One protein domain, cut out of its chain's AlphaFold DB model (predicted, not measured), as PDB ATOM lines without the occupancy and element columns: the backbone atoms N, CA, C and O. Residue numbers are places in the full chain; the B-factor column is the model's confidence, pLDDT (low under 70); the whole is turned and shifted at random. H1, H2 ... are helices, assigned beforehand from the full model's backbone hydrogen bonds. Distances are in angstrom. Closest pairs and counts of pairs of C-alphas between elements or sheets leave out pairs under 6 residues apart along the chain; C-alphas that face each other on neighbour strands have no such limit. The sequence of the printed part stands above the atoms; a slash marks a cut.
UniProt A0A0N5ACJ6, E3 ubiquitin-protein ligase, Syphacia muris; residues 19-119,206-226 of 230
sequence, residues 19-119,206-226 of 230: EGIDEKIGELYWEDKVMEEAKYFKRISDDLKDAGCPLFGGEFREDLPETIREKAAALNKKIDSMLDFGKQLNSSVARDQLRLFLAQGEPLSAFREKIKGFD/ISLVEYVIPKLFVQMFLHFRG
ATOM      1  N   GLU A  19      61.576  -5.194  20.857       58.88
ATOM      2  CA  GLU A  19      60.684  -5.148  22.028       58.88
ATOM      3  C   GLU A  19      60.360  -3.696  22.417       58.88
ATOM      4  O   GLU A  19      59.198  -3.352  22.621       58.88
ATOM      5  N   GLY A  20      61.356  -2.801  22.393       57.84
ATOM      6  CA  GLY A  20      61.151  -1.372  22.650       57.84
ATOM      7  C   GLY A  20      60.405  -0.610  21.544       57.84
ATOM      8  O   GLY A  20      59.926   0.500  21.785       57.84
ATOM      9  N   ILE A  21      60.304  -1.162  20.331       66.31
ATOM     10  CA  ILE A  21      59.464  -0.618  19.252       66.31
ATOM     11  C   ILE A  21      58.019  -1.095  19.426       66.31
ATOM     12  O   ILE A  21      57.108  -0.273  19.343       66.31
ATOM     13  N   ASP A  22      57.813  -2.379  19.718       68.69
ATOM     14  CA  ASP A  22      56.482  -2.959  19.915       68.69
ATOM     15  C   ASP A  22      55.777  -2.368  21.147       68.69
ATOM     16  O   ASP A  22      54.591  -2.038  21.076       68.69
ATOM     17  N   GLU A  23      56.503  -2.134  22.246       71.50
ATOM     18  CA  GLU A  23      55.975  -1.430  23.425       71.50
ATOM     19  C   GLU A  23      55.550   0.005  23.089       71.50
ATOM     20  O   GLU A  23      54.436   0.410  23.420       71.50
ATOM     21  N   LYS A  24      56.379   0.757  22.351       70.19
ATOM     22  CA  LYS A  24      56.047   2.127  21.923       70.19
ATOM     23  C   LYS A  24      54.853   2.181  20.978       70.19
ATOM     24  O   LYS A  24      54.048   3.103  21.069       70.19
ATOM     25  N   ILE A  25      54.731   1.219  20.063       74.88
ATOM     26  CA  ILE A  25      53.569   1.106  19.170       74.88
ATOM     27  C   ILE A  25      52.311   0.784  19.988       74.88
ATOM     28  O   ILE A  25      51.253   1.363  19.737       74.88
ATOM     29  N   GLY A  26      52.428  -0.097  20.985       76.81
ATOM     30  CA  GLY A  26      51.349  -0.423  21.916       76.81
ATOM     31  C   GLY A  26      50.890   0.776  22.749       76.81
ATOM     32  O   GLY A  26      49.685   1.001  22.874       76.81
ATOM     33  N   GLU A  27      51.828   1.573  23.266       76.06
ATOM     34  CA  GLU A  27      51.542   2.821  23.985       76.06
ATOM     35  C   GLU A  27      50.838   3.842  23.085       76.06
ATOM     36  O   GLU A  27      49.784   4.353  23.461       76.06
ATOM     37  N   LEU A  28      51.349   4.072  21.870       79.69
ATOM     38  CA  LEU A  28      50.754   5.013  20.913       79.69
ATOM     39  C   LEU A  28      49.311   4.616  20.554       79.69
ATOM     40  O   LEU A  28      48.402   5.445  20.563       79.69
ATOM     41  N   TYR A  29      49.084   3.324  20.300       86.81
ATOM     42  CA  TYR A  29      47.757   2.788  20.003       86.81
ATOM     43  C   TYR A  29      46.789   2.931  21.186       86.81
ATOM     44  O   TYR A  29      45.604   3.231  21.004       86.81
ATOM     45  N   TRP A  30      47.274   2.712  22.412       90.69
ATOM     46  CA  TRP A  30      46.477   2.913  23.618       90.69
ATOM     47  C   TRP A  30      46.106   4.389  23.804       90.69
ATOM     48  O   TRP A  30      44.933   4.682  24.050       90.69
ATOM     49  N   GLU A  31      47.061   5.308  23.636       89.88
ATOM     50  CA  GLU A  31      46.822   6.750  23.744       89.88
ATOM     51  C   GLU A  31      45.775   7.215  22.728       89.88
ATOM     52  O   GLU A  31      44.810   7.877  23.114       89.88
ATOM     53  N   ASP A  32      45.900   6.809  21.461       93.31
ATOM     54  CA  ASP A  32      44.939   7.140  20.403       93.31
ATOM     55  C   ASP A  32      43.525   6.664  20.749       93.31
ATOM     56  O   ASP A  32      42.551   7.416  20.644       93.31
ATOM     57  N   LYS A  33      43.402   5.429  21.243       94.75
ATOM     58  CA  LYS A  33      42.115   4.869  21.661       94.75
ATOM     59  C   LYS A  33      41.494   5.661  22.813       94.75
ATOM     60  O   LYS A  33      40.287   5.916  22.802       94.75
ATOM     61  N   VAL A  34      42.291   6.045  23.810       94.38
ATOM     62  CA  VAL A  34      41.812   6.829  24.958       94.38
ATOM     63  C   VAL A  34      41.465   8.260  24.547       94.38
ATOM     64  O   VAL A  34      40.465   8.799  25.023       94.38
ATOM     65  N   MET A  35      42.230   8.869  23.640       96.19
ATOM     66  CA  MET A  35      41.917  10.184  23.081       96.19
ATOM     67  C   MET A  35      40.583  10.174  22.332       96.19
ATOM     68  O   MET A  35      39.768  11.069  22.548       96.19
ATOM     69  N   GLU A  36      40.308   9.162  21.507       97.50
ATOM     70  CA  GLU A  36      39.016   9.037  20.817       97.50
ATOM     71  C   GLU A  36      37.845   8.840  21.790       97.50
ATOM     72  O   GLU A  36      36.783   9.452  21.629       97.50
ATOM     73  N   GLU A  37      38.047   8.055  22.849       97.19
ATOM     74  CA  GLU A  37      37.062   7.911  23.920       97.19
ATOM     75  C   GLU A  37      36.811   9.251  24.639       97.19
ATOM     76  O   GLU A  37      35.661   9.649  24.840       97.19
ATOM     77  N   ALA A  38      37.865  10.001  24.967       97.69
ATOM     78  CA  ALA A  38      37.744  11.320  25.578       97.69
ATOM     79  C   ALA A  38      37.041  12.325  24.645       97.69
ATOM     80  O   ALA A  38      36.177  13.070  25.105       97.69
ATOM     81  N   LYS A  39      37.305  12.302  23.329       98.19
ATOM     82  CA  LYS A  39      36.572  13.113  22.333       98.19
ATOM     83  C   LYS A  39      35.091  12.744  22.266       98.19
ATOM     84  O   LYS A  39      34.236  13.607  22.055       98.19
ATOM     85  N   TYR A  40      34.757  11.463  22.406       98.31
ATOM     86  CA  TYR A  40      33.368  11.015  22.492       98.31
ATOM     87  C   TYR A  40      32.669  11.594  23.731       98.31
ATOM     88  O   TYR A  40      31.636  12.250  23.595       98.31
ATOM     89  N   PHE A  41      33.265  11.461  24.919       98.38
ATOM     90  CA  PHE A  41      32.686  12.024  26.143       98.38
ATOM     91  C   PHE A  41      32.714  13.555  26.183       98.38
ATOM     92  O   PHE A  41      31.837  14.165  26.792       98.38
ATOM     93  N   LYS A  42      33.652  14.194  25.480       98.19
ATOM     94  CA  LYS A  42      33.653  15.639  25.251       98.19
ATOM     95  C   LYS A  42      32.419  16.091  24.475       98.19
ATOM     96  O   LYS A  42      31.753  17.020  24.914       98.19
ATOM     97  N   ARG A  43      32.074  15.406  23.381       98.25
ATOM     98  CA  ARG A  43      30.845  15.686  22.616       98.25
ATOM     99  C   ARG A  43      29.589  15.487  23.463       98.25
ATOM    100  O   ARG A  43      28.710  16.334  23.445       98.25
ATOM    101  N   ILE A  44      29.547  14.424  24.270       98.19
ATOM    102  CA  ILE A  44      28.463  14.235  25.246       98.19
ATOM    103  C   ILE A  44      28.387  15.416  26.217       98.19
ATOM    104  O   ILE A  44      27.306  15.938  26.450       98.19
ATOM    105  N   SER A  45      29.520  15.847  26.771       98.25
ATOM    106  CA  SER A  45      29.566  16.955  27.733       98.25
ATOM    107  C   SER A  45      29.084  18.273  27.118       98.25
ATOM    108  O   SER A  45      28.424  19.049  27.801       98.25
ATOM    109  N   ASP A  46      29.368  18.504  25.832       98.19
ATOM    110  CA  ASP A  46      28.844  19.648  25.075       98.19
ATOM    111  C   ASP A  46      27.324  19.573  24.945       98.19
ATOM    112  O   ASP A  46      26.636  20.509  25.341       98.19
ATOM    113  N   ASP A  47      26.795  18.432  24.496       97.69
ATOM    114  CA  ASP A  47      25.350  18.230  24.354       97.69
ATOM    115  C   ASP A  47      24.607  18.414  25.687       97.69
ATOM    116  O   ASP A  47      23.519  18.989  25.728       97.69
ATOM    117  N   LEU A  48      25.182  17.918  26.791       97.88
ATOM    118  CA  LEU A  48      24.616  18.078  28.130       97.88
ATOM    119  C   LEU A  48      24.593  19.550  28.551       97.88
ATOM    120  O   LEU A  48      23.580  20.021  29.073       97.88
ATOM    121  N   LYS A  49      25.687  20.278  28.309       96.94
ATOM    122  CA  LYS A  49      25.804  21.696  28.656       96.94
ATOM    123  C   LYS A  49      24.855  22.560  27.831       96.94
ATOM    124  O   LYS A  49      24.149  23.391  28.403       96.94
ATOM    125  N   ASP A  50      24.775  22.313  26.529       96.62
ATOM    126  CA  ASP A  50      23.877  23.018  25.613       96.62
ATOM    127  C   ASP A  50      22.396  22.741  25.942       96.62
ATOM    128  O   ASP A  50      21.550  23.622  25.799       96.62
ATOM    129  N   ALA A  51      22.081  21.548  26.466       96.25
ATOM    130  CA  ALA A  51      20.752  21.198  26.969       96.25
ATOM    131  C   ALA A  51      20.431  21.771  28.367       96.25
ATOM    132  O   ALA A  51      19.339  21.532  28.886       96.25
ATOM    133  N   GLY A  52      21.359  22.489  29.010       95.56
ATOM    134  CA  GLY A  52      21.181  23.003  30.372       95.56
ATOM    135  C   GLY A  52      21.132  21.910  31.446       95.56
ATOM    136  O   GLY A  52      20.586  22.129  32.530       95.56
ATOM    137  N   CYS A  53      21.681  20.726  31.160       96.31
ATOM    138  CA  CYS A  53      21.755  19.625  32.112       96.31
ATOM    139  C   CYS A  53      22.704  19.994  33.270       96.31
ATOM    140  O   CYS A  53      23.817  20.467  33.023       96.31
ATOM    141  N   PRO A  54      22.312  19.790  34.542       94.44
ATOM    142  CA  PRO A  54      23.201  20.058  35.666       94.44
ATOM    143  C   PRO A  54      24.432  19.142  35.638       94.44
ATOM    144  O   PRO A  54      24.379  18.010  35.157       94.44
ATOM    145  N   LEU A  55      25.530  19.604  36.242       92.94
ATOM    146  CA  LEU A  55      26.764  18.814  36.349       92.94
ATOM    147  C   LEU A  55      26.573  17.494  37.117       92.94
ATOM    148  O   LEU A  55      27.283  16.523  36.873       92.94
ATOM    149  N   PHE A  56      25.606  17.447  38.038       91.81
ATOM    150  CA  PHE A  56      25.305  16.272  38.852       91.81
ATOM    151  C   PHE A  56      23.823  15.928  38.799       91.81
ATOM    152  O   PHE A  56      22.969  16.812  38.749       91.81
ATOM    153  N   GLY A  57      23.530  14.629  38.857       91.31
ATOM    154  CA  GLY A  57      22.160  14.121  38.925       91.31
ATOM    155  C   GLY A  57      21.334  14.346  37.657       91.31
ATOM    156  O   GLY A  57      20.122  14.167  37.704       91.31
ATOM    157  N   GLY A  58      21.959  14.711  36.531       92.56
ATOM    158  CA  GLY A  58      21.274  14.901  35.249       92.56
ATOM    159  C   GLY A  58      20.488  13.672  34.783       92.56
ATOM    160  O   GLY A  58      19.441  13.811  34.164       92.56
ATOM    161  N   GLU A  59      20.931  12.470  35.152       93.69
ATOM    162  CA  GLU A  59      20.233  11.211  34.860       93.69
ATOM    163  C   GLU A  59      18.875  11.065  35.572       93.69
ATOM    164  O   GLU A  59      18.011  10.337  35.094       93.69
ATOM    165  N   PHE A  60      18.660  11.785  36.678       94.25
ATOM    166  CA  PHE A  60      17.440  11.721  37.493       94.25
ATOM    167  C   PHE A  60      16.491  12.906  37.248       94.25
ATOM    168  O   PHE A  60      15.489  13.059  37.942       94.25
ATOM    169  N   ARG A  61      16.811  13.784  36.291       92.69
ATOM    170  CA  ARG A  61      16.035  14.997  35.999       92.69
ATOM    171  C   ARG A  61      14.890  14.704  35.036       92.69
ATOM    172  O   ARG A  61      15.085  14.696  33.825       92.69
ATOM    173  N   GLU A  62      13.694  14.471  35.573       92.81
ATOM    174  CA  GLU A  62      12.488  14.142  34.792       92.81
ATOM    175  C   GLU A  62      12.128  15.197  33.734       92.81
ATOM    176  O   GLU A  62      11.561  14.854  32.699       92.81
ATOM    177  N   ASP A  63      12.508  16.458  33.960       94.62
ATOM    178  CA  ASP A  63      12.308  17.584  33.045       94.62
ATOM    179  C   ASP A  63      13.230  17.568  31.813       94.62
ATOM    180  O   ASP A  63      12.968  18.283  30.845       94.62
ATOM    181  N   LEU A  64      14.288  16.750  31.818       95.12
ATOM    182  CA  LEU A  64      15.189  16.592  30.677       95.12
ATOM    183  C   LEU A  64      14.725  15.470  29.735       95.12
ATOM    184  O   LEU A  64      14.192  14.456  30.199       95.12
ATOM    185  N   PRO A  65      14.994  15.585  28.417       96.88
ATOM    186  CA  PRO A  65      14.759  14.500  27.471       96.88
ATOM    187  C   PRO A  65      15.466  13.209  27.892       96.88
ATOM    188  O   PRO A  65      16.593  13.243  28.390       96.88
ATOM    189  N   GLU A  66      14.842  12.061  27.625       96.81
ATOM    190  CA  GLU A  66      15.397  10.742  27.961       96.81
ATOM    191  C   GLU A  66      16.813  10.551  27.403       96.81
ATOM    192  O   GLU A  66      17.716  10.156  28.133       96.81
ATOM    193  N   THR A  67      17.047  10.986  26.165       97.00
ATOM    194  CA  THR A  67      18.363  10.930  25.512       97.00
ATOM    195  C   THR A  67      19.445  11.739  26.240       97.00
ATOM    196  O   THR A  67      20.614  11.353  26.240       97.00
ATOM    197  N   ILE A  68      19.087  12.858  26.881       97.69
ATOM    198  CA  ILE A  68      20.008  13.682  27.682       97.69
ATOM    199  C   ILE A  68      20.291  13.002  29.024       97.69
ATOM    200  O   ILE A  68      21.444  12.970  29.461       97.69
ATOM    201  N   ARG A  69      19.274  12.403  29.652       97.62
ATOM    202  CA  ARG A  69      19.449  11.632  30.892       97.62
ATOM    203  C   ARG A  69      20.360  10.423  30.683       97.62
ATOM    204  O   ARG A  69      21.263  10.202  31.484       97.62
ATOM    205  N   GLU A  70      20.179   9.689  29.587       97.69
ATOM    206  CA  GLU A  70      21.027   8.551  29.209       97.69
ATOM    207  C   GLU A  70      22.481   8.971  28.978       97.69
ATOM    208  O   GLU A  70      23.408   8.332  29.480       97.69
ATOM    209  N   LYS A  71      22.694  10.086  28.266       98.06
ATOM    210  CA  LYS A  71      24.021  10.689  28.081       98.06
ATOM    211  C   LYS A  71      24.671  11.060  29.417       98.06
ATOM    212  O   LYS A  71      25.850  10.766  29.617       98.06
ATOM    213  N   ALA A  72      23.911  11.660  30.335       97.50
ATOM    214  CA  ALA A  72      24.392  12.022  31.666       97.50
ATOM    215  C   ALA A  72      24.780  10.782  32.487       97.50
ATOM    216  O   ALA A  72      25.864  10.752  33.071       97.50
ATOM    217  N   ALA A  73      23.951   9.733  32.467       97.19
ATOM    218  CA  ALA A  73      24.238   8.459  33.126       97.19
ATOM    219  C   ALA A  73      25.502   7.793  32.555       97.19
ATOM    220  O   ALA A  73      26.373   7.338  33.300       97.19
ATOM    221  N   ALA A  74      25.645   7.776  31.225       97.44
ATOM    222  CA  ALA A  74      26.811   7.212  30.552       97.44
ATOM    223  C   ALA A  74      28.106   7.956  30.916       97.44
ATOM    224  O   ALA A  74      29.119   7.315  31.212       97.44
ATOM    225  N   LEU A  75      28.073   9.294  30.933       97.31
ATOM    226  CA  LEU A  75      29.208  10.121  31.341       97.31
ATOM    227  C   LEU A  75      29.564   9.892  32.816       97.31
ATOM    228  O   LEU A  75      30.728   9.631  33.121       97.31
ATOM    229  N   ASN A  76      28.576   9.917  33.716       95.25
ATOM    230  CA  ASN A  76      28.781   9.657  35.143       95.25
ATOM    231  C   ASN A  76      29.442   8.298  35.375       95.25
ATOM    232  O   ASN A  76      30.493   8.229  36.010       95.25
ATOM    233  N   LYS A  77      28.886   7.237  34.779       94.94
ATOM    234  CA  LYS A  77      29.421   5.877  34.881       94.94
ATOM    235  C   LYS A  77      30.872   5.792  34.408       94.94
ATOM    236  O   LYS A  77      31.679   5.101  35.030       94.94
ATOM    237  N   LYS A  78      31.220   6.484  33.319       94.81
ATOM    238  CA  LYS A  78      32.600   6.511  32.824       94.81
ATOM    239  C   LYS A  78      33.539   7.212  33.800       94.81
ATOM    240  O   LYS A  78      34.614   6.682  34.074       94.81
ATOM    241  N   ILE A  79      33.153   8.383  34.303       93.62
ATOM    242  CA  ILE A  79      33.986   9.147  35.237       93.62
ATOM    243  C   ILE A  79      34.188   8.354  36.532       93.62
ATOM    244  O   ILE A  79      35.317   8.250  37.000       93.62
ATOM    245  N   ASP A  80      33.136   7.731  37.062       90.50
ATOM    246  CA  ASP A  80      33.222   6.925  38.285       90.50
ATOM    247  C   ASP A  80      34.121   5.696  38.086       90.50
ATOM    248  O   ASP A  80      34.972   5.408  38.924       90.50
ATOM    249  N   SER A  81      34.027   5.029  36.929       89.50
ATOM    250  CA  SER A  81      34.945   3.947  36.548       89.50
ATOM    251  C   SER A  81      36.403   4.403  36.444       89.50
ATOM    252  O   SER A  81      37.300   3.613  36.736       89.50
ATOM    253  N   MET A  82      36.652   5.623  35.966       89.00
ATOM    254  CA  MET A  82      38.001   6.166  35.789       89.00
ATOM    255  C   MET A  82      38.613   6.625  37.120       89.00
ATOM    256  O   MET A  82      39.825   6.548  37.300       89.00
ATOM    257  N   LEU A  83      37.783   7.102  38.052       87.31
ATOM    258  CA  LEU A  83      38.206   7.696  39.321       87.31
ATOM    259  C   LEU A  83      38.155   6.730  40.519       87.31
ATOM    260  O   LEU A  83      38.170   7.183  41.661       87.31
ATOM    261  N   ASP A  84      38.118   5.414  40.301       79.81
ATOM    262  CA  ASP A  84      38.136   4.423  41.386       79.81
ATOM    263  C   ASP A  84      39.515   4.373  42.094       79.81
ATOM    264  O   ASP A  84      40.448   3.657  41.696       79.81
ATOM    265  N   PHE A  85      39.643   5.144  43.185       68.25
ATOM    266  CA  PHE A  85      40.833   5.197  44.049       68.25
ATOM    267  C   PHE A  85      41.097   3.882  44.796       68.25
ATOM    268  O   PHE A  85      42.206   3.688  45.296       68.25
ATOM    269  N   GLY A  86      40.118   2.976  44.881       60.84
ATOM    270  CA  GLY A  86      40.266   1.689  45.557       60.84
ATOM    271  C   GLY A  86      41.111   0.682  44.773       60.84
ATOM    272  O   GLY A  86      41.679  -0.228  45.379       60.84
ATOM    273  N   LYS A  87      41.220   0.836  43.443       60.69
ATOM    274  CA  LYS A  87      41.883  -0.143  42.559       60.69
ATOM    275  C   LYS A  87      42.925   0.429  41.592       60.69
ATOM    276  O   LYS A  87      43.824  -0.314  41.213       60.69
ATOM    277  N   GLN A  88      42.812   1.686  41.144       57.31
ATOM    278  CA  GLN A  88      43.419   2.081  39.856       57.31
ATOM    279  C   GLN A  88      44.332   3.320  39.893       57.31
ATOM    280  O   GLN A  88      45.307   3.366  39.142       57.31
ATOM    281  N   LEU A  89      44.091   4.309  40.760       61.09
ATOM    282  CA  LEU A  89      44.726   5.637  40.625       61.09
ATOM    283  C   LEU A  89      46.214   5.734  40.992       61.09
ATOM    284  O   LEU A  89      46.860   6.730  40.666       61.09
ATOM    285  N   ASN A  90      46.782   4.687  41.590       60.34
ATOM    286  CA  ASN A  90      48.230   4.590  41.792       60.34
ATOM    287  C   ASN A  90      48.971   4.055  40.551       60.34
ATOM    288  O   ASN A  90      50.200   4.099  40.512       60.34
ATOM    289  N   SER A  91      48.257   3.555  39.535       75.00
ATOM    290  CA  SER A  91      48.875   3.105  38.284       75.00
ATOM    291  C   SER A  91      49.244   4.294  37.386       75.00
ATOM    292  O   SER A  91      48.591   5.340  37.410       75.00
ATOM    293  N   SER A  92      50.301   4.159  36.572       79.06
ATOM    294  CA  SER A  92      50.602   5.176  35.548       79.06
ATOM    295  C   SER A  92      49.450   5.309  34.556       79.06
ATOM    296  O   SER A  92      48.980   6.414  34.317       79.06
ATOM    297  N   VAL A  93      48.903   4.172  34.120       82.50
ATOM    298  CA  VAL A  93      47.827   4.079  33.126       82.50
ATOM    299  C   VAL A  93      46.592   4.898  33.518       82.50
ATOM    300  O   VAL A  93      46.084   5.664  32.704       82.50
ATOM    301  N   ALA A  94      46.132   4.810  34.770       81.75
ATOM    302  CA  ALA A  94      44.976   5.587  35.227       81.75
ATOM    303  C   ALA A  94      45.253   7.100  35.246       81.75
ATOM    304  O   ALA A  94      44.384   7.902  34.898       81.75
ATOM    305  N   ARG A  95      46.473   7.507  35.626       86.50
ATOM    306  CA  ARG A  95      46.879   8.922  35.613       86.50
ATOM    307  C   ARG A  95      46.962   9.460  34.191       86.50
ATOM    308  O   ARG A  95      46.539  10.588  33.951       86.50
ATOM    309  N   ASP A  96      47.477   8.665  33.263       89.12
ATOM    310  CA  ASP A  96      47.606   9.058  31.863       89.12
ATOM    311  C   ASP A  96      46.231   9.126  31.183       89.12
ATOM    312  O   ASP A  96      45.930  10.116  30.515       89.12
ATOM    313  N   GLN A  97      45.322   8.194  31.488       91.19
ATOM    314  CA  GLN A  97      43.929   8.276  31.039       91.19
ATOM    315  C   GLN A  97      43.238   9.541  31.564       91.19
ATOM    316  O   GLN A  97      42.619  10.273  30.791       91.19
ATOM    317  N   LEU A  98      43.386   9.847  32.858       93.00
ATOM    318  CA  LEU A  98      42.841  11.069  33.446       93.00
ATOM    319  C   LEU A  98      43.397  12.324  32.756       93.00
ATOM    320  O   LEU A  98      42.633  13.234  32.449       93.00
ATOM    321  N   ARG A  99      44.704  12.376  32.465       93.94
ATOM    322  CA  ARG A  99      45.324  13.500  31.742       93.94
ATOM    323  C   ARG A  99      44.703  13.702  30.359       93.94
ATOM    324  O   ARG A  99      44.403  14.840  30.008       93.94
ATOM    325  N   LEU A 100      44.464  12.626  29.611       95.44
ATOM    326  CA  LEU A 100      43.827  12.691  28.291       95.44
ATOM    327  C   LEU A 100      42.359  13.144  28.373       95.44
ATOM    328  O   LEU A 100      41.912  13.936  27.541       95.44
ATOM    329  N   PHE A 101      41.624  12.723  29.408       96.88
ATOM    330  CA  PHE A 101      40.268  13.218  29.682       96.88
ATOM    331  C   PHE A 101      40.259  14.707  30.049       96.88
ATOM    332  O   PHE A 101      39.429  15.463  29.544       96.88
ATOM    333  N   LEU A 102      41.211  15.156  30.871       96.44
ATOM    334  CA  LEU A 102      41.370  16.572  31.216       96.44
ATOM    335  C   LEU A 102      41.758  17.429  30.001       96.44
ATOM    336  O   LEU A 102      41.353  18.584  29.913       96.44
ATOM    337  N   ALA A 103      42.488  16.862  29.041       97.12
ATOM    338  CA  ALA A 103      42.778  17.496  27.755       97.12
ATOM    339  C   ALA A 103      41.674  17.302  26.704       97.12
ATOM    340  O   ALA A 103      41.835  17.698  25.552       97.12
ATOM    341  N   GLN A 104      40.535  16.716  27.086       97.06
ATOM    342  CA  GLN A 104      39.355  16.536  26.237       97.06
ATOM    343  C   GLN A 104      39.612  15.742  24.951       97.06
ATOM    344  O   GLN A 104      38.965  15.971  23.926       97.06
ATOM    345  N   GLY A 105      40.565  14.810  25.014       96.12
ATOM    346  CA  GLY A 105      40.982  13.992  23.879       96.12
ATOM    347  C   GLY A 105      41.875  14.713  22.867       96.12
ATOM    348  O   GLY A 105      42.079  14.205  21.768       96.12
ATOM    349  N   GLU A 106      42.410  15.888  23.208       95.62
ATOM    350  CA  GLU A 106      43.503  16.525  22.473       95.62
ATOM    351  C   GLU A 106      44.862  16.092  23.067       95.62
ATOM    352  O   GLU A 106      44.952  15.832  24.273       95.62
ATOM    353  N   PRO A 107      45.949  16.066  22.270       94.62
ATOM    354  CA  PRO A 107      47.294  15.923  22.819       94.62
ATOM    355  C   PRO A 107      47.563  16.998  23.878       94.62
ATOM    356  O   PRO A 107      47.234  18.171  23.672       94.62
ATOM    357  N   LEU A 108      48.206  16.632  24.992       92.81
ATOM    358  CA  LEU A 108      48.413  17.542  26.132       92.81
ATOM    359  C   LEU A 108      49.097  18.858  25.737       92.81
ATOM    360  O   LEU A 108      48.764  19.917  26.269       92.81
ATOM    361  N   SER A 109      50.046  18.801  24.802       93.88
ATOM    362  CA  SER A 109      50.729  19.978  24.260       93.88
ATOM    363  C   SER A 109      49.763  20.905  23.521       93.88
ATOM    364  O   SER A 109      49.729  22.099  23.809       93.88
ATOM    365  N   ALA A 110      48.936  20.357  22.629       95.25
ATOM    366  CA  ALA A 110      47.945  21.111  21.868       95.25
ATOM    367  C   ALA A 110      46.887  21.739  22.784       95.25
ATOM    368  O   ALA A 110      46.611  22.935  22.678       95.25
ATOM    369  N   PHE A 111      46.358  20.966  23.739       95.38
ATOM    370  CA  PHE A 111      45.408  21.470  24.729       95.38
ATOM    371  C   PHE A 111      46.016  22.602  25.565       95.38
ATOM    372  O   PHE A 111      45.402  23.652  25.750       95.38
ATOM    373  N   ARG A 112      47.260  22.437  26.032       94.50
ATOM    374  CA  ARG A 112      47.959  23.466  26.810       94.50
ATOM    375  C   ARG A 112      48.133  24.761  26.023       94.50
ATOM    376  O   ARG A 112      47.871  25.824  26.578       94.50
ATOM    377  N   GLU A 113      48.568  24.694  24.768       92.75
ATOM    378  CA  GLU A 113      48.721  25.893  23.933       92.75
ATOM    379  C   GLU A 113      47.375  26.573  23.659       92.75
ATOM    380  O   GLU A 113      47.270  27.796  23.751       92.75
ATOM    381  N   LYS A 114      46.315  25.790  23.438       93.75
ATOM    382  CA  LYS A 114      44.949  26.301  23.290       93.75
ATOM    383  C   LYS A 114      44.475  27.054  24.533       93.75
ATOM    384  O   LYS A 114      44.020  28.186  24.407       93.75
ATOM    385  N   ILE A 115      44.609  26.470  25.726       93.12
ATOM    386  CA  ILE A 115      44.184  27.111  26.983       93.12
ATOM    387  C   ILE A 115      45.049  28.335  27.312       93.12
ATOM    388  O   ILE A 115      44.510  29.362  27.718       93.12
ATOM    389  N   LYS A 116      46.364  28.283  27.060       88.44
ATOM    390  CA  LYS A 116      47.257  29.449  27.192       88.44
ATOM    391  C   LYS A 116      46.819  30.636  26.335       88.44
ATOM    392  O   LYS A 116      47.056  31.772  26.729       88.44
ATOM    393  N   GLY A 117      46.171  30.397  25.194       87.94
ATOM    394  CA  GLY A 117      45.603  31.460  24.360       87.94
ATOM    395  C   GLY A 117      44.532  32.299  25.068       87.94
ATOM    396  O   GLY A 117      44.301  33.441  24.680       87.94
ATOM    397  N   PHE A 118      43.921  31.759  26.124       89.44
ATOM    398  CA  PHE A 118      42.922  32.436  26.953       89.44
ATOM    399  C   PHE A 118      43.473  32.876  28.314       89.44
ATOM    400  O   PHE A 118      42.754  33.524  29.073       89.44
ATOM    401  N   ASP A 119      44.734  32.553  28.625       84.56
ATOM    402  CA  ASP A 119      45.397  33.001  29.845       84.56
ATOM    403  C   ASP A 119      45.652  34.511  29.769       84.56
ATOM    404  O   ASP A 119      46.497  35.007  29.010       84.56
ATOM    405  N   ILE A 206      35.971  23.652  27.956       96.19
ATOM    406  CA  ILE A 206      36.389  22.728  29.025       96.19
ATOM    407  C   ILE A 206      35.221  21.875  29.560       96.19
ATOM    408  O   ILE A 206      35.260  21.427  30.701       96.19
ATOM    409  N   SER A 207      34.168  21.657  28.768       97.25
ATOM    410  CA  SER A 207      32.937  20.995  29.232       97.25
ATOM    411  C   SER A 207      33.182  19.626  29.874       97.25
ATOM    412  O   SER A 207      32.650  19.371  30.945       97.25
ATOM    413  N   LEU A 208      34.040  18.764  29.312       97.75
ATOM    414  CA  LEU A 208      34.342  17.461  29.930       97.75
ATOM    415  C   LEU A 208      35.067  17.621  31.274       97.75
ATOM    416  O   LEU A 208      34.803  16.892  32.233       97.75
ATOM    417  N   VAL A 209      35.966  18.600  31.359       96.81
ATOM    418  CA  VAL A 209      36.744  18.895  32.570       96.81
ATOM    419  C   VAL A 209      35.831  19.335  33.715       96.81
ATOM    420  O   VAL A 209      36.070  18.945  34.858       96.81
ATOM    421  N   GLU A 210      34.770  20.090  33.416       96.31
ATOM    422  CA  GLU A 210      33.783  20.547  34.404       96.31
ATOM    423  C   GLU A 210      33.077  19.385  35.120       96.31
ATOM    424  O   GLU A 210      32.756  19.517  36.300       96.31
ATOM    425  N   TYR A 211      32.897  18.233  34.462       96.25
ATOM    426  CA  TYR A 211      32.354  17.022  35.093       96.25
ATOM    427  C   TYR A 211      33.425  16.207  35.840       96.25
ATOM    428  O   TYR A 211      33.159  15.653  36.910       96.25
ATOM    429  N   VAL A 212      34.645  16.125  35.297       95.69
ATOM    430  CA  VAL A 212      35.729  15.294  35.855       95.69
ATOM    431  C   VAL A 212      36.304  15.889  37.144       95.69
ATOM    432  O   VAL A 212      36.464  15.177  38.136       95.69
ATOM    433  N   ILE A 213      36.622  17.187  37.148       95.38
ATOM    434  CA  ILE A 213      37.370  17.836  38.236       95.38
ATOM    435  C   ILE A 213      36.646  17.769  39.589       95.38
ATOM    436  O   ILE A 213      37.283  17.385  40.574       95.38
ATOM    437  N   PRO A 214      35.342  18.083  39.697       94.31
ATOM    438  CA  PRO A 214      34.655  18.002  40.979       94.31
ATOM    439  C   PRO A 214      34.633  16.586  41.565       94.31
ATOM    440  O   PRO A 214      34.911  16.414  42.751       94.31
ATOM    441  N   LYS A 215      34.355  15.565  40.739       91.75
ATOM    442  CA  LYS A 215      34.378  14.160  41.178       91.75
ATOM    443  C   LYS A 215      35.787  13.748  41.604       91.75
ATOM    444  O   LYS A 215      35.930  13.112  42.645       91.75
ATOM    445  N   LEU A 216      36.823  14.175  40.876       91.56
ATOM    446  CA  LEU A 216      38.219  13.944  41.257       91.56
ATOM    447  C   LEU A 216      38.527  14.538  42.637       91.56
ATOM    448  O   LEU A 216      39.070  13.837  43.484       91.56
ATOM    449  N   PHE A 217      38.142  15.791  42.893       91.75
ATOM    450  CA  PHE A 217      38.362  16.427  44.195       91.75
ATOM    451  C   PHE A 217      37.632  15.715  45.333       91.75
ATOM    452  O   PHE A 217      38.232  15.481  46.382       91.75
ATOM    453  N   VAL A 218      36.363  15.350  45.130       89.88
ATOM    454  CA  VAL A 218      35.585  14.597  46.126       89.88
ATOM    455  C   VAL A 218      36.269  13.270  46.431       89.88
ATOM    456  O   VAL A 218      36.487  12.939  47.592       89.88
ATOM    457  N   GLN A 219      36.675  12.535  45.402       86.25
ATOM    458  CA  GLN A 219      37.310  11.239  45.573       86.25
ATOM    459  C   GLN A 219      38.699  11.337  46.230       86.25
ATOM    460  O   GLN A 219      38.988  10.586  47.161       86.25
ATOM    461  N   MET A 220      39.527  12.317  45.843       86.69
ATOM    462  CA  MET A 220      40.798  12.607  46.526       86.69
ATOM    463  C   MET A 220      40.574  12.936  48.003       86.69
ATOM    464  O   MET A 220      41.292  12.437  48.869       86.69
ATOM    465  N   PHE A 221      39.568  13.761  48.307       89.44
ATOM    466  CA  PHE A 221      39.222  14.117  49.677       89.44
ATOM    467  C   PHE A 221      38.826  12.885  50.501       89.44
ATOM    468  O   PHE A 221      39.355  12.694  51.597       89.44
ATOM    469  N   LEU A 222      37.943  12.033  49.973       85.56
ATOM    470  CA  LEU A 222      37.515  10.798  50.635       85.56
ATOM    471  C   LEU A 222      38.698   9.850  50.869       85.56
ATOM    472  O   LEU A 222      38.887   9.361  51.987       85.56
ATOM    473  N   HIS A 223      39.543   9.663  49.853       82.19
ATOM    474  CA  HIS A 223      40.737   8.830  49.944       82.19
ATOM    475  C   HIS A 223      41.692   9.314  51.044       82.19
ATOM    476  O   HIS A 223      42.058   8.542  51.933       82.19
ATOM    477  N   PHE A 224      42.053  10.603  51.052       85.19
ATOM    478  CA  PHE A 224      42.958  11.162  52.064       85.19
ATOM    479  C   PHE A 224      42.357  11.189  53.473       85.19
ATOM    480  O   PHE A 224      43.093  11.211  54.457       85.19
ATOM    481  N   ARG A 225      41.026  11.140  53.598       88.69
ATOM    482  CA  ARG A 225      40.324  10.963  54.877       88.69
ATOM    483  C   ARG A 225      40.249   9.506  55.341       88.69
ATOM    484  O   ARG A 225      39.707   9.254  56.414       88.69
ATOM    485  N   GLY A 226      40.784   8.558  54.572       81.75
ATOM    486  CA  GLY A 226      40.792   7.139  54.916       81.75
ATOM    487  C   GLY A 226      39.454   6.434  54.687       81.75
ATOM    488  O   GLY A 226      39.238   5.358  55.245       81.75
TER     489      GLY A 226
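AT A GLANCE: This is residues 19 to 119 and 206 to 226 of the 230 residues of the protein "E3 ubiquitin-protein ligase" of Syphacia muris (UniProt A0A0N5ACJ6). One long helix, H1, forms a base, and three helices, H2, H3 and H5, pack on it: H2 folds back along its later part, H3 crosses it nearer its beginning, and H5 rises from it nearly upright, its first turns in contact with H1 and H3. The short helix H4 sits at the edge of this group beside H3, and residues 19 to 26, the start of H1, stick out as a free arm. The printed part has 122 residues with five named helices in the order H1, H2, H3, H4, H5 and no named strand; its class is all helix. It is compact, with a radius of gyration of the C-alphas of 15.8 A, and spans 54 by 38 by 30 A.

HOW THE PARTS SIT: H1, residues 19 to 50, touches H2, residues 66 to 82, with residues 41 to 48 alone; the closest C-alphas, of Ile 44 and Lys 71, are 6.4 A apart. The two form a hairpin, opposite ways at 37 degrees, only just a steep tilt. H3, residues 92 to 102, touches residues 31 to 38 of H1, closest at the C-alphas of Ala 38 and Phe 101, 5.2 A; they run the same way at 36 degrees, only just a steep tilt. H5, residues 206 to 224, touches H1 with residues 207 to 211 alone, closest at the C-alphas of Lys 42 and Leu 208, 5.1 A, and at 72 degrees is only just about perpendicular to it. H3 and H5 touch, closest at the C-alphas of Leu 102 and Val 209, 5.4 A, at a steep tilt of 40 degrees, opposite ways. H2 only just touches H5, with 3 pairs of C-alphas within 8 A, the closest those of Ile 79 and Val 212, 6.4 A. H2 and H3, also a hairpin, only just touch with 3 such pairs, the closest Met 82 and Ala 94, 7.0 A. H4, residues 108 to 116, is close to H3 but not clearly touching: the closest C-alphas, of Leu 100 and Leu 108, are 7.0 A apart. H4 is apart from H1, H2 and H5. Every O i to N i+4 pair is within hydrogen-bond range in H2, H3 and H4, against 27 of 28 in H1 and 12 of 15 in H5.

IN THESE COORDINATES: H1 is 46.5 A long, from C-alpha 19 at (60.684, -5.148, 22.028) to C-alpha 50 at (23.877, 23.018, 25.613). H2 is 24.4 A long, H3 15.3 A and H4 12.0 A. H5, 26.6 A, ends at C-alpha 224, (42.958, 11.162, 52.064).

THE WHOLE: The C-alphas farthest apart, of Glu 19 and Asp 63, are 54.6 A apart. Residues 120 to 205 are not printed, and C-alphas 119 and 206 are 13.7 A apart across this cut. The link from H1 to H2, residues 51 to 65, is long; that from H2 to H3 is short, and that from H3 to H4 tight. The mean pLDDT of the printed part is 89.7, with residues 19 to 22 and 85 to 90 under 70.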